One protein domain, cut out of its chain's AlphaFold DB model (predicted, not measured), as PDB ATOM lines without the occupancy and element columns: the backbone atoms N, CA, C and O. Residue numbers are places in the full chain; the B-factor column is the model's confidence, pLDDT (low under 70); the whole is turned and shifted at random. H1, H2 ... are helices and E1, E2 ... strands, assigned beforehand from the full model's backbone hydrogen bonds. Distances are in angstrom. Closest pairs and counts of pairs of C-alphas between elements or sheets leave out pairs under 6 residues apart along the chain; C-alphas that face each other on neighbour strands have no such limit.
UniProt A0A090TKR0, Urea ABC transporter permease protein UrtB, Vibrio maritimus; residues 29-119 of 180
ATOM      1  N   GLU A  29     195.997 169.190 186.861       91.69
ATOM      2  CA  GLU A  29     195.026 169.273 187.944       91.69
ATOM      3  C   GLU A  29     195.267 168.164 188.973       91.69
ATOM      4  O   GLU A  29     195.390 168.446 190.172       91.69
ATOM      5  N   THR A  30     195.410 166.911 188.530       92.81
ATOM      6  CA  THR A  30     195.755 165.787 189.415       92.81
ATOM      7  C   THR A  30     197.149 165.945 190.025       92.81
ATOM      8  O   THR A  30     197.345 165.599 191.196       92.81
ATOM      9  N   PHE A  31     198.092 166.569 189.312       94.69
ATOM     10  CA  PHE A  31     199.388 166.978 189.859       94.69
ATOM     11  C   PHE A  31     199.218 167.974 191.015       94.69
ATOM     12  O   PHE A  31     199.728 167.750 192.118       94.69
ATOM     13  N   ALA A  32     198.450 169.050 190.812       94.00
ATOM     14  CA  ALA A  32     198.192 170.034 191.860       94.00
ATOM     15  C   ALA A  32     197.517 169.390 193.085       94.00
ATOM     16  O   ALA A  32     197.921 169.632 194.229       94.00
ATOM     17  N   GLN A  33     196.550 168.497 192.863       93.12
ATOM     18  CA  GLN A  33     195.887 167.741 193.927       93.12
ATOM     19  C   GLN A  33     196.862 166.855 194.714       93.12
ATOM     20  O   GLN A  33     196.819 166.843 195.951       93.12
ATOM     21  N   ALA A  34     197.779 166.162 194.032       93.81
ATOM     22  CA  ALA A  34     198.808 165.347 194.673       93.81
ATOM     23  C   ALA A  34     199.724 166.191 195.577       93.81
ATOM     24  O   ALA A  34     200.007 165.811 196.720       93.81
ATOM     25  N   LEU A  35     200.126 167.381 195.119       93.81
ATOM     26  CA  LEU A  35     200.973 168.307 195.880       93.81
ATOM     27  C   LEU A  35     200.262 168.889 197.114       93.81
ATOM     28  O   LEU A  35     200.874 169.028 198.185       93.81
ATOM     29  N   ILE A  36     198.970 169.202 196.992       92.88
ATOM     30  CA  ILE A  36     198.131 169.716 198.087       92.88
ATOM     31  C   ILE A  36     197.839 168.621 199.126       92.88
ATOM     32  O   ILE A  36     197.713 168.910 200.324       92.88
ATOM     33  N   GLY A  37     197.765 167.367 198.682       90.62
ATOM     34  CA  GLY A  37     197.534 166.194 199.512       90.62
ATOM     35  C   GLY A  37     198.622 165.927 200.559       90.62
ATOM     36  O   GLY A  37     199.707 166.517 200.585       90.62
ATOM     37  N   LYS A  38     198.321 164.995 201.470       89.50
ATOM     38  CA  LYS A  38     199.262 164.516 202.503       89.50
ATOM     39  C   LYS A  38     200.020 163.247 202.091       89.50
ATOM     40  O   LYS A  38     200.928 162.835 202.805       89.50
ATOM     41  N   ASN A  39     199.625 162.617 200.988       89.62
ATOM     42  CA  ASN A  39     200.155 161.329 200.563       89.62
ATOM     43  C   ASN A  39     201.524 161.519 199.888       89.62
ATOM     44  O   ASN A  39     201.606 162.084 198.800       89.62
ATOM     45  N   ASN A  40     202.595 161.080 200.554       89.50
ATOM     46  CA  ASN A  40     203.958 161.201 200.033       89.50
ATOM     47  C   ASN A  40     204.169 160.379 198.746       89.50
ATOM     48  O   ASN A  40     204.690 160.955 197.800       89.50
ATOM     49  N   PRO A  41     203.716 159.113 198.649       90.81
ATOM     50  CA  PRO A  41     203.712 158.378 197.383       90.81
ATOM     51  C   PRO A  41     203.108 159.139 196.192       90.81
ATOM     52  O   PRO A  41     203.719 159.180 195.134       90.81
ATOM     53  N   LEU A  42     201.966 159.819 196.358       92.25
ATOM     54  CA  LEU A  42     201.372 160.601 195.256       92.25
ATOM     55  C   LEU A  42     202.245 161.788 194.840       92.25
ATOM     56  O   LEU A  42     202.295 162.146 193.669       92.25
ATOM     57  N   LYS A  43     202.953 162.392 195.795       94.31
ATOM     58  CA  LYS A  43     203.930 163.451 195.526       94.31
ATOM     59  C   LYS A  43     205.153 162.927 194.786       94.31
ATOM     60  O   LYS A  43     205.707 163.654 193.974       94.31
ATOM     61  N   GLU A  44     205.556 161.691 195.067       93.12
ATOM     62  CA  GLU A  44     206.613 160.996 194.329       93.12
ATOM     63  C   GLU A  44     206.185 160.758 192.878       93.12
ATOM     64  O   GLU A  44     206.880 161.207 191.973       93.12
ATOM     65  N   SER A  45     204.983 160.220 192.649       93.19
ATOM     66  CA  SER A  45     204.428 160.083 191.295       93.19
ATOM     67  C   SER A  45     204.286 161.424 190.566       93.19
ATOM     68  O   SER A  45     204.545 161.500 189.372       93.19
ATOM     69  N   ALA A  46     203.918 162.494 191.279       94.69
ATOM     70  CA  ALA A  46     203.816 163.831 190.701       94.69
ATOM     71  C   ALA A  46     205.171 164.365 190.205       94.69
ATOM     72  O   ALA A  46     205.223 165.015 189.164       94.69
ATOM     73  N   MET A  47     206.266 164.083 190.924       94.25
ATOM     74  CA  MET A  47     207.616 164.454 190.483       94.25
ATOM     75  C   MET A  47     208.006 163.730 189.195       94.25
ATOM     76  O   MET A  47     208.513 164.368 188.280       94.25
ATOM     77  N   THR A  48     207.740 162.426 189.108       92.88
ATOM     78  CA  THR A  48     208.005 161.655 187.888       92.88
ATOM     79  C   THR A  48     207.183 162.193 186.719       92.88
ATOM     80  O   THR A  48     207.736 162.507 185.672       92.88
ATOM     81  N   TRP A  49     205.884 162.418 186.937       95.50
ATOM     82  CA  TRP A  49     204.983 162.938 185.913       95.50
ATOM     83  C   TRP A  49     205.442 164.293 185.351       95.50
ATOM     84  O   TRP A  49     205.527 164.454 184.140       95.50
ATOM     85  N   ILE A  50     205.807 165.270 186.195       95.94
ATOM     86  CA  ILE A  50     206.215 166.592 185.680       95.94
ATOM     87  C   ILE A  50     207.530 166.531 184.889       95.94
ATOM     88  O   ILE A  50     207.710 167.291 183.944       95.94
ATOM     89  N   VAL A  51     208.444 165.629 185.251       94.19
ATOM     90  CA  VAL A  51     209.711 165.432 184.531       94.19
ATOM     91  C   VAL A  51     209.482 164.777 183.166       94.19
ATOM     92  O   VAL A  51     210.183 165.112 182.212       94.19
ATOM     93  N   GLU A  52     208.515 163.864 183.066       92.81
ATOM     94  CA  GLU A  52     208.220 163.107 181.844       92.81
ATOM     95  C   GLU A  52     207.284 163.846 180.875       92.81
ATOM     96  O   GLU A  52     207.410 163.690 179.660       92.81
ATOM     97  N   ASN A  53     206.344 164.642 181.393       94.25
ATOM     98  CA  ASN A  53     205.255 165.220 180.604       94.25
ATOM     99  C   ASN A  53     205.406 166.717 180.300       94.25
ATOM    100  O   ASN A  53     204.760 167.201 179.371       94.25
ATOM    101  N   GLU A  54     206.233 167.456 181.044       94.19
ATOM    102  CA  GLU A  54     206.432 168.896 180.839       94.19
ATOM    103  C   GLU A  54     207.831 169.213 180.293       94.19
ATOM    104  O   GLU A  54     208.762 168.410 180.339       94.19
ATOM    105  N   SER A  55     208.008 170.429 179.767       93.12
ATOM    106  CA  SER A  55     209.329 170.868 179.303       93.12
ATOM    107  C   SER A  55     210.341 170.922 180.456       93.12
ATOM    108  O   SER A  55     210.002 171.310 181.577       93.12
ATOM    109  N   SER A  56     211.617 170.634 180.166       91.44
ATOM    110  CA  SER A  56     212.709 170.692 181.158       91.44
ATOM    111  C   SER A  56     212.749 172.029 181.916       91.44
ATOM    112  O   SER A  56     212.986 172.055 183.124       91.44
ATOM    113  N   THR A  57     212.444 173.143 181.239       91.56
ATOM    114  CA  THR A  57     212.384 174.482 181.842       91.56
ATOM    115  C   THR A  57     211.245 174.614 182.855       91.56
ATOM    116  O   THR A  57     211.482 175.069 183.976       91.56
ATOM    117  N   VAL A  58     210.026 174.196 182.490       94.44
ATOM    118  CA  VAL A  58     208.849 174.248 183.377       94.44
ATOM    119  C   VAL A  58     209.043 173.304 184.559       94.44
ATOM    120  O   VAL A  58     208.947 173.737 185.707       94.44
ATOM    121  N   ALA A  59     209.423 172.051 184.298       95.06
ATOM    122  CA  ALA A  59     209.670 171.057 185.335       95.06
ATOM    123  C   ALA A  59     210.723 171.545 186.339       95.06
ATOM    124  O   ALA A  59     210.481 171.554 187.547       95.06
ATOM    125  N   LYS A  60     211.863 172.053 185.854       94.00
ATOM    126  CA  LYS A  60     212.917 172.606 186.712       94.00
ATOM    127  C   LYS A  60     212.432 173.811 187.518       94.00
ATOM    128  O   LYS A  60     212.743 173.888 188.706       94.00
ATOM    129  N   SER A  61     211.680 174.726 186.908       94.81
ATOM    130  CA  SER A  61     211.122 175.907 187.583       94.81
ATOM    131  C   SER A  61     210.195 175.510 188.738       94.81
ATOM    132  O   SER A  61     210.416 175.910 189.883       94.81
ATOM    133  N   VAL A  62     209.214 174.641 188.471       96.31
ATOM    134  CA  VAL A  62     208.233 174.185 189.468       96.31
ATOM    135  C   VAL A  62     208.899 173.389 190.590       96.31
ATOM    136  O   VAL A  62     208.635 173.644 191.767       96.31
ATOM    137  N   LEU A  63     209.790 172.452 190.253       95.44
ATOM    138  CA  LEU A  63     210.517 171.651 191.240       95.44
ATOM    139  C   LEU A  63     211.429 172.519 192.118       95.44
ATOM    140  O   LEU A  63     211.491 172.308 193.330       95.44
ATOM    141  N   THR A  64     212.092 173.526 191.543       94.94
ATOM    142  CA  THR A  64     212.933 174.468 192.302       94.94
ATOM    143  C   THR A  64     212.084 175.302 193.258       94.94
ATOM    144  O   THR A  64     212.357 175.314 194.459       94.94
ATOM    145  N   ALA A  65     210.984 175.888 192.775       95.94
ATOM    146  CA  ALA A  65     210.047 176.632 193.616       95.94
ATOM    147  C   ALA A  65     209.482 175.763 194.751       95.94
ATOM    148  O   ALA A  65     209.323 176.213 195.888       95.94
ATOM    149  N   TRP A  66     209.209 174.484 194.489       95.81
ATOM    150  CA  TRP A  66     208.753 173.562 195.525       95.81
ATOM    151  C   TRP A  66     209.845 173.241 196.558       95.81
ATOM    152  O   TRP A  66     209.564 173.194 197.759       95.81
ATOM    153  N   LEU A  67     211.093 173.060 196.113       94.12
ATOM    154  CA  LEU A  67     212.251 172.790 196.971       94.12
ATOM    155  C   LEU A  67     212.571 173.956 197.919       94.12
ATOM    156  O   LEU A  67     212.945 173.730 199.081       94.12
ATOM    157  N   GLU A  68     212.455 175.181 197.414       93.00
ATOM    158  CA  GLU A  68     212.712 176.432 198.140       93.00
ATOM    159  C   GLU A  68     211.523 176.827 199.026       93.00
ATOM    160  O   GLU A  68     211.688 177.445 200.080       93.00
ATOM    161  N   GLY A  69     210.337 176.299 198.710       93.81
ATOM    162  CA  GLY A  69     209.108 176.559 199.447       93.81
ATOM    163  C   GLY A  69     208.390 177.813 198.957       93.81
ATOM    164  O   GLY A  69     207.599 178.380 199.711       93.81
ATOM    165  N   ASP A  70     208.640 178.207 197.716       95.56
ATOM    166  CA  ASP A  70     208.078 179.382 197.052       95.56
ATOM    167  C   ASP A  70     206.945 179.016 196.085       95.56
ATOM    168  O   ASP A  70     206.401 179.866 195.385       95.56
ATOM    169  N   LEU A  71     206.530 177.745 196.105       96.62
ATOM    170  CA  LEU A  71     205.340 177.244 195.431       96.62
ATOM    171  C   LEU A  71     204.099 177.367 196.333       96.62
ATOM    172  O   LEU A  71     204.054 176.854 197.460       96.62
ATOM    173  N   TYR A  72     203.057 178.008 195.815       96.56
ATOM    174  CA  TYR A  72     201.783 178.255 196.485       96.56
ATOM    175  C   TYR A  72     200.622 177.745 195.637       96.56
ATOM    176  O   TYR A  72     200.719 177.646 194.421       96.56
ATOM    177  N   TYR A  73     199.505 177.457 196.296       95.75
ATOM    178  CA  TYR A  73     198.239 177.144 195.651       95.75
ATOM    179  C   TYR A  73     197.131 178.058 196.168       95.75
ATOM    180  O   TYR A  73     197.153 178.482 197.333       95.75
ATOM    181  N   VAL A  74     196.137 178.332 195.329       95.06
ATOM    182  CA  VAL A  74     194.932 179.060 195.745       95.06
ATOM    183  C   VAL A  74     194.035 178.117 196.541       95.06
ATOM    184  O   VAL A  74     193.595 177.077 196.051       95.06
ATOM    185  N   LYS A  75     193.761 178.455 197.802       94.12
ATOM    186  CA  LYS A  75     192.900 177.651 198.689       94.12
ATOM    187  C   LYS A  75     191.452 178.143 198.751       94.12
ATOM    188  O   LYS A  75     190.647 177.519 199.444       94.12
ATOM    189  N   ASP A  76     191.142 179.270 198.118       91.19
ATOM    190  CA  ASP A  76     189.786 179.810 198.092       91.19
ATOM    191  C   ASP A  76     188.911 179.010 197.124       91.19
ATOM    192  O   ASP A  76     189.159 178.995 195.924       91.19
ATOM    193  N   LYS A  77     187.884 178.342 197.659       88.62
ATOM    194  CA  LYS A  77     186.952 177.513 196.881       88.62
ATOM    195  C   LYS A  77     186.038 178.328 195.966       88.62
ATOM    196  O   LYS A  77     185.416 177.746 195.089       88.62
ATOM    197  N   LYS A  78     185.887 179.631 196.225       86.94
ATOM    198  CA  LYS A  78     185.039 180.525 195.424       86.94
ATOM    199  C   LYS A  78     185.776 181.116 194.223       86.94
ATOM    200  O   LYS A  78     185.136 181.713 193.368       86.94
ATOM    201  N   SER A  79     187.100 180.984 194.188       86.56
ATOM    202  CA  SER A  79     187.917 181.452 193.074       86.56
ATOM    203  C   SER A  79     187.862 180.447 191.926       86.56
ATOM    204  O   SER A  79     187.945 179.241 192.152       86.56
ATOM    205  N   GLU A  80     187.803 180.948 190.695       86.75
ATOM    206  CA  GLU A  80     187.959 180.139 189.478       86.75
ATOM    207  C   GLU A  80     189.327 179.440 189.418       86.75
ATOM    208  O   GLU A  80     189.473 178.391 188.804       86.75
ATOM    209  N   GLN A  81     190.323 179.984 190.120       88.25
ATOM    210  CA  GLN A  81     191.691 179.473 190.170       88.25
ATOM    211  C   GLN A  81     191.911 178.501 191.335       88.25
ATOM    212  O   GLN A  81     193.048 178.287 191.755       88.25
ATOM    213  N   PHE A  82     190.849 177.935 191.915       90.44
ATOM    214  CA  PHE A  82     190.965 177.011 193.039       90.44
ATOM    215  C   PHE A  82     191.953 175.875 192.726       90.44
ATOM    216  O   PHE A  82     191.812 175.167 191.738       90.44
ATOM    217  N   GLN A  83     192.948 175.691 193.601       90.88
ATOM    218  CA  GLN A  83     194.058 174.731 193.475       90.88
ATOM    219  C   GLN A  83     195.100 175.016 192.381       90.88
ATOM    220  O   GLN A  83     196.090 174.288 192.319       90.88
ATOM    221  N   ALA A  84     194.967 176.091 191.600       93.31
ATOM    222  CA  ALA A  84     196.007 176.503 190.662       93.31
ATOM    223  C   ALA A  84     197.312 176.865 191.395       93.31
ATOM    224  O   ALA A  84     197.290 177.392 192.517       93.31
ATOM    225  N   LEU A  85     198.445 176.555 190.757       95.69
ATOM    226  CA  LEU A  85     199.787 176.692 191.319       95.69
ATOM    227  C   LEU A  85     200.470 177.980 190.854       95.69
ATOM    228  O   LEU A  85     200.478 178.303 189.668       95.69
ATOM    229  N   TYR A  86     201.103 178.670 191.801       96.06
ATOM    230  CA  TYR A  86     201.810 179.925 191.581       96.06
ATOM    231  C   TYR A  86     203.152 179.951 192.311       96.06
ATOM    232  O   TYR A  86     203.295 179.388 193.397       96.06
ATOM    233  N   ILE A  87     204.121 180.652 191.732       96.31
ATOM    234  CA  ILE A  87     205.480 180.822 192.239       96.31
ATOM    235  C   ILE A  87     205.656 182.270 192.710       96.31
ATOM    236  O   ILE A  87     205.326 183.218 191.990       96.31
ATOM    237  N   SER A  88     206.142 182.445 193.940       95.19
ATOM    238  CA  SER A  88     206.446 183.757 194.522       95.19
ATOM    239  C   SER A  88     207.350 183.622 195.749       95.19
ATOM    240  O   SER A  88     206.970 182.954 196.705       95.19
ATOM    241  N   ASP A  89     208.480 184.325 195.797       90.75
ATOM    242  CA  ASP A  89     209.415 184.277 196.938       90.75
ATOM    243  C   ASP A  89     208.739 184.666 198.267       90.75
ATOM    244  O   ASP A  89     209.015 184.133 199.346       90.75
ATOM    245  N   ASN A  90     207.812 185.630 198.218       89.94
ATOM    246  CA  ASN A  90     207.084 186.065 199.401       89.94
ATOM    247  C   ASN A  90     205.688 186.597 199.081       89.94
ATOM    248  O   ASN A  90     205.483 187.795 198.902       89.94
ATOM    249  N   ILE A  91     204.689 185.723 199.181       90.81
ATOM    250  CA  ILE A  91     203.284 186.057 198.908       90.81
ATOM    251  C   ILE A  91     202.707 187.211 199.757       90.81
ATOM    252  O   ILE A  91     201.647 187.739 199.443       90.81
ATOM    253  N   LYS A  92     203.347 187.594 200.873       89.38
ATOM    254  CA  LYS A  92     202.890 188.722 201.707       89.38
ATOM    255  C   LYS A  92     203.451 190.069 201.259       89.38
ATOM    256  O   LYS A  92     202.903 191.091 201.656       89.38
ATOM    257  N   LYS A  93     204.573 190.065 200.538       89.69
ATOM    258  CA  LYS A  93     205.299 191.273 200.118       89.69
ATOM    259  C   LYS A  93     205.259 191.480 198.608       89.69
ATOM    260  O   LYS A  93     205.376 192.615 198.161       89.69
ATOM    261  N   SER A  94     205.115 190.406 197.844       88.94
ATOM    262  CA  SER A  94     205.040 190.468 196.393       88.94
ATOM    263  C   SER A  94     203.663 190.979 195.953       88.94
ATOM    264  O   SER A  94     202.656 190.514 196.488       88.94
ATOM    265  N   PRO A  95     203.597 191.912 194.987       88.94
ATOM    266  CA  PRO A  95     202.331 192.391 194.429       88.94
ATOM    267  C   PRO A  95     201.705 191.382 193.454       88.94
ATOM    268  O   PRO A  95     200.497 191.397 193.224       88.94
ATOM    269  N   THR A  96     202.523 190.497 192.881       92.56
ATOM    270  CA  THR A  96     202.111 189.503 191.890       92.56
ATOM    271  C   THR A  96     202.714 188.131 192.190       92.56
ATOM    272  O   THR A  96     203.741 188.004 192.868       92.56
ATOM    273  N   ALA A  97     202.057 187.088 191.686       93.75
ATOM    274  CA  ALA A  97     202.561 185.722 191.658       93.75
ATOM    275  C   ALA A  97     202.588 185.218 190.211       93.75
ATOM    276  O   ALA A  97     201.648 185.462 189.454       93.75
ATOM    277  N   LYS A  98     203.653 184.517 189.821       95.19
ATOM    278  CA  LYS A  98     203.780 183.934 188.480       95.19
ATOM    279  C   LYS A  98     203.083 182.575 188.440       95.19
ATOM    280  O   LYS A  98     203.179 181.831 189.412       95.19
ATOM    281  N   SER A  99     202.389 182.241 187.357       95.19
ATOM    282  CA  SER A  99     201.861 180.891 187.143       95.19
ATOM    283  C   SER A  99     202.999 179.863 187.138       95.19
ATOM    284  O   SER A  99     204.114 180.146 186.701       95.19
ATOM    285  N   ALA A 100     202.732 178.666 187.657       94.12
ATOM    286  CA  ALA A 100     203.691 177.563 187.624       94.12
ATOM    287  C   ALA A 100     203.918 177.010 186.204       94.12
ATOM    288  O   ALA A 100     204.964 176.425 185.938       94.12
ATOM    289  N   TRP A 101     202.940 177.190 185.315       93.94
ATOM    290  CA  TRP A 101     202.909 176.556 183.995       93.94
ATOM    291  C   TRP A 101     203.347 177.494 182.876       93.94
ATOM    292  O   TRP A 101     204.083 177.082 181.985       93.94
ATOM    293  N   ASP A 102     202.940 178.761 182.968       90.62
ATOM    294  CA  ASP A 102     203.092 179.750 181.903       90.62
ATOM    295  C   ASP A 102     203.685 181.059 182.447       90.62
ATOM    296  O   ASP A 102     203.807 181.268 183.656       90.62
ATOM    297  N   ASP A 103     203.988 182.001 181.554       87.69
ATOM    298  CA  ASP A 103     204.487 183.334 181.923       87.69
ATOM    299  C   ASP A 103     203.393 184.308 182.398       87.69
ATOM    300  O   ASP A 103     203.632 185.506 182.558       87.69
ATOM    301  N   THR A 104     202.185 183.809 182.665       92.19
ATOM    302  CA  THR A 104     201.079 184.617 183.181       92.19
ATOM    303  C   THR A 104     201.303 184.985 184.647       92.19
ATOM    304  O   THR A 104     201.822 184.201 185.445       92.19
ATOM    305  N   THR A 105     200.899 186.197 185.030       93.19
ATOM    306  CA  THR A 105     200.991 186.674 186.416       93.19
ATOM    307  C   THR A 105     199.619 187.000 186.976       93.19
ATOM    308  O   THR A 105     198.795 187.606 186.295       93.19
ATOM    309  N   LEU A 106     199.405 186.658 188.242       91.94
ATOM    310  CA  LEU A 106     198.203 186.972 188.998       91.94
ATOM    311  C   LEU A 106     198.505 188.057 190.034       91.94
ATOM    312  O   LEU A 106     199.478 187.947 190.783       91.94
ATOM    313  N   ALA A 107     197.666 189.089 190.094       90.81
ATOM    314  CA  ALA A 107     197.731 190.094 191.147       90.81
ATOM    315  C   ALA A 107     197.284 189.492 192.488       90.81
ATOM    316  O   ALA A 107     196.258 188.818 192.570       90.81
ATOM    317  N   ILE A 108     198.054 189.728 193.547       89.69
ATOM    318  CA  ILE A 108     197.742 189.209 194.880       89.69
ATOM    319  C   ILE A 108     196.854 190.229 195.595       89.69
ATOM    320  O   ILE A 108     197.345 191.170 196.212       89.69
ATOM    321  N   GLU A 109     195.537 190.026 195.551       87.12
ATOM    322  CA  GLU A 109     194.590 190.845 196.325       87.12
ATOM    323  C   GLU A 109     194.724 190.581 197.827       87.12
ATOM    324  O   GLU A 109     194.686 191.483 198.664       87.12
ATOM    325  N   SER A 110     194.887 189.305 198.189       89.31
ATOM    326  CA  SER A 110     195.043 188.888 199.573       89.31
ATOM    327  C   SER A 110     195.954 187.679 199.684       89.31
ATOM    328  O   SER A 110     195.621 186.574 199.259       89.31
ATOM    329  N   SER A 111     197.062 187.840 200.409       89.56
ATOM    330  CA  SER A 111     197.956 186.728 200.771       89.56
ATOM    331  C   SER A 111     197.237 185.578 201.494       89.56
ATOM    332  O   SER A 111     197.736 184.455 201.532       89.56
ATOM    333  N   ARG A 112     196.045 185.831 202.060       90.94
ATOM    334  CA  ARG A 112     195.222 184.816 202.724       90.94
ATOM    335  C   ARG A 112     194.550 183.852 201.755       90.94
ATOM    336  O   ARG A 112     194.139 182.798 202.229       90.94
ATOM    337  N   GLN A 113     194.407 184.182 200.471       92.00
ATOM    338  CA  GLN A 113     193.839 183.284 199.453       92.00
ATOM    339  C   GLN A 113     194.822 182.174 199.062       92.00
ATOM    340  O   GLN A 113     194.410 181.095 198.640       92.00
ATOM    341  N   PHE A 114     196.114 182.401 199.290       94.31
ATOM    342  CA  PHE A 114     197.180 181.476 198.943       94.31
ATOM    343  C   PHE A 114     197.605 180.629 200.135       94.31
ATOM    344  O   PHE A 114     197.522 181.020 201.306       94.31
ATOM    345  N   LYS A 115     198.103 179.434 199.838       95.38
ATOM    346  CA  LYS A 115     198.717 178.555 200.823       95.38
ATOM    347  C   LYS A 115     199.940 177.877 200.227       95.38
ATOM    348  O   LYS A 115     199.926 177.434 199.091       95.38
ATOM    349  N   LYS A 116     201.003 177.799 201.023       95.50
ATOM    350  CA  LYS A 116     202.278 177.202 200.616       95.50
ATOM    351  C   LYS A 116     202.142 175.690 200.418       95.50
ATOM    352  O   LYS A 116     201.581 175.006 201.289       95.50
ATOM    353  N   VAL A 117     202.700 175.170 199.327       95.38
ATOM    354  CA  VAL A 117     202.881 173.731 199.117       95.38
ATOM    355  C   VAL A 117     204.001 173.254 200.038       95.38
ATOM    356  O   VAL A 117     205.117 173.765 200.024       95.38
ATOM    357  N   ARG A 118     203.698 172.282 200.900       93.12
ATOM    358  CA  ARG A 118     204.678 171.778 201.868       93.12
ATOM    359  C   ARG A 118     205.610 170.758 201.231       93.12
ATOM    360  O   ARG A 118     205.161 169.867 200.507       93.12
ATOM    361  N   VAL A 119     206.880 170.842 201.614       92.56
ATOM    362  CA  VAL A 119     207.926 169.868 201.303       92.56
ATOM    363  C   VAL A 119     208.505 169.328 202.614       92.56
ATOM    364  O   VAL A 119     208.712 170.082 203.564       92.56
TER     365      VAL A 119
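What this domain is: This is residues 29 to 119 of the 180 residues of the protein "Urea ABC transporter permease protein UrtB" of Vibrio maritimus (UniProt A0A090TKR0). Picture a small sheet of five short strands, curled like part of a barrel but left open between E4 and E5, with three helices gathered at one end of the domain. H1 and H3 pack on the sheet, mostly by E1 and E2, and H2 bridges them on the side away from the strands. The 91 printed residues hold, along the chain, H1 H2 H3 E1 E2 E3 E4 E5; the sheet's order is E4 E3 E2 E1 E5, all antiparallel, and the class is mixed, helices and strands. The whole is compact, with a radius of gyration of the C-alphas of 12.4 A, and spans 34 by 25 by 23 A.

Where its parts are: Find C-alpha 29 at (195.026, 169.273, 187.944); from there H1 runs through residues 29 to 36, 10.6 A. Next come H2, residues 40 to 53, 19.9 A, and H3, residues 56 to 68, 17.9 A. At C-alpha 71, (205.340, 177.244, 195.431), E1 begins and runs to residue 74, 10.6 A. E2 is residues 85 to 87, 7.1 A; E3, 96 to 99, 9.8 A; E4, 105 to 107, 6.7 A. E5, residues 114 to 116, 6.9 A, ends at (202.278, 177.202, 200.616).

How they stand to each other: Start at the helical hairpin H1 and H2: they touch, closest at the C-alphas of Ala 34 and Leu 42, 5.4 A, at a steep tilt of 41 degrees, opposite ways. The helical hairpin H2 and H3 only just touches, with 3 pairs of C-alphas within 8 A, made by residues 47 to 51 and 59 to 63 alone; the closest are those of Ile 50 and Ala 59, 5.7 A. H1 and H3 are apart. In H1, H2 and H3 every O i to N i+4 pair is within hydrogen-bond range. H1 and H3 are on one face of the sheet, making two layers, helices on one face of a sheet, at heights of 9.1 A and 8.9 A over it; H2 is not on it. E1 E2 E3 E4 form a meander, each strand the antiparallel neighbour of the one before. Look for N 72 and O 86, 2.8 A, between E1 and E2; N 87 and O 98, 2.8 A, between E2 and E3; N 97 and O 106, 2.9 A, between E3 and E4; and N 73 and O 115, 2.8 A, between E1 and E5. The edge strands E4 and E5 are apart.

The domain as a whole: The two C-alphas farthest apart are those of Pro 41 and Pro 95, 34.2 A. The printed part has no cut and no long link. Its mean pLDDT is 92.7, and no printed residue is under 70.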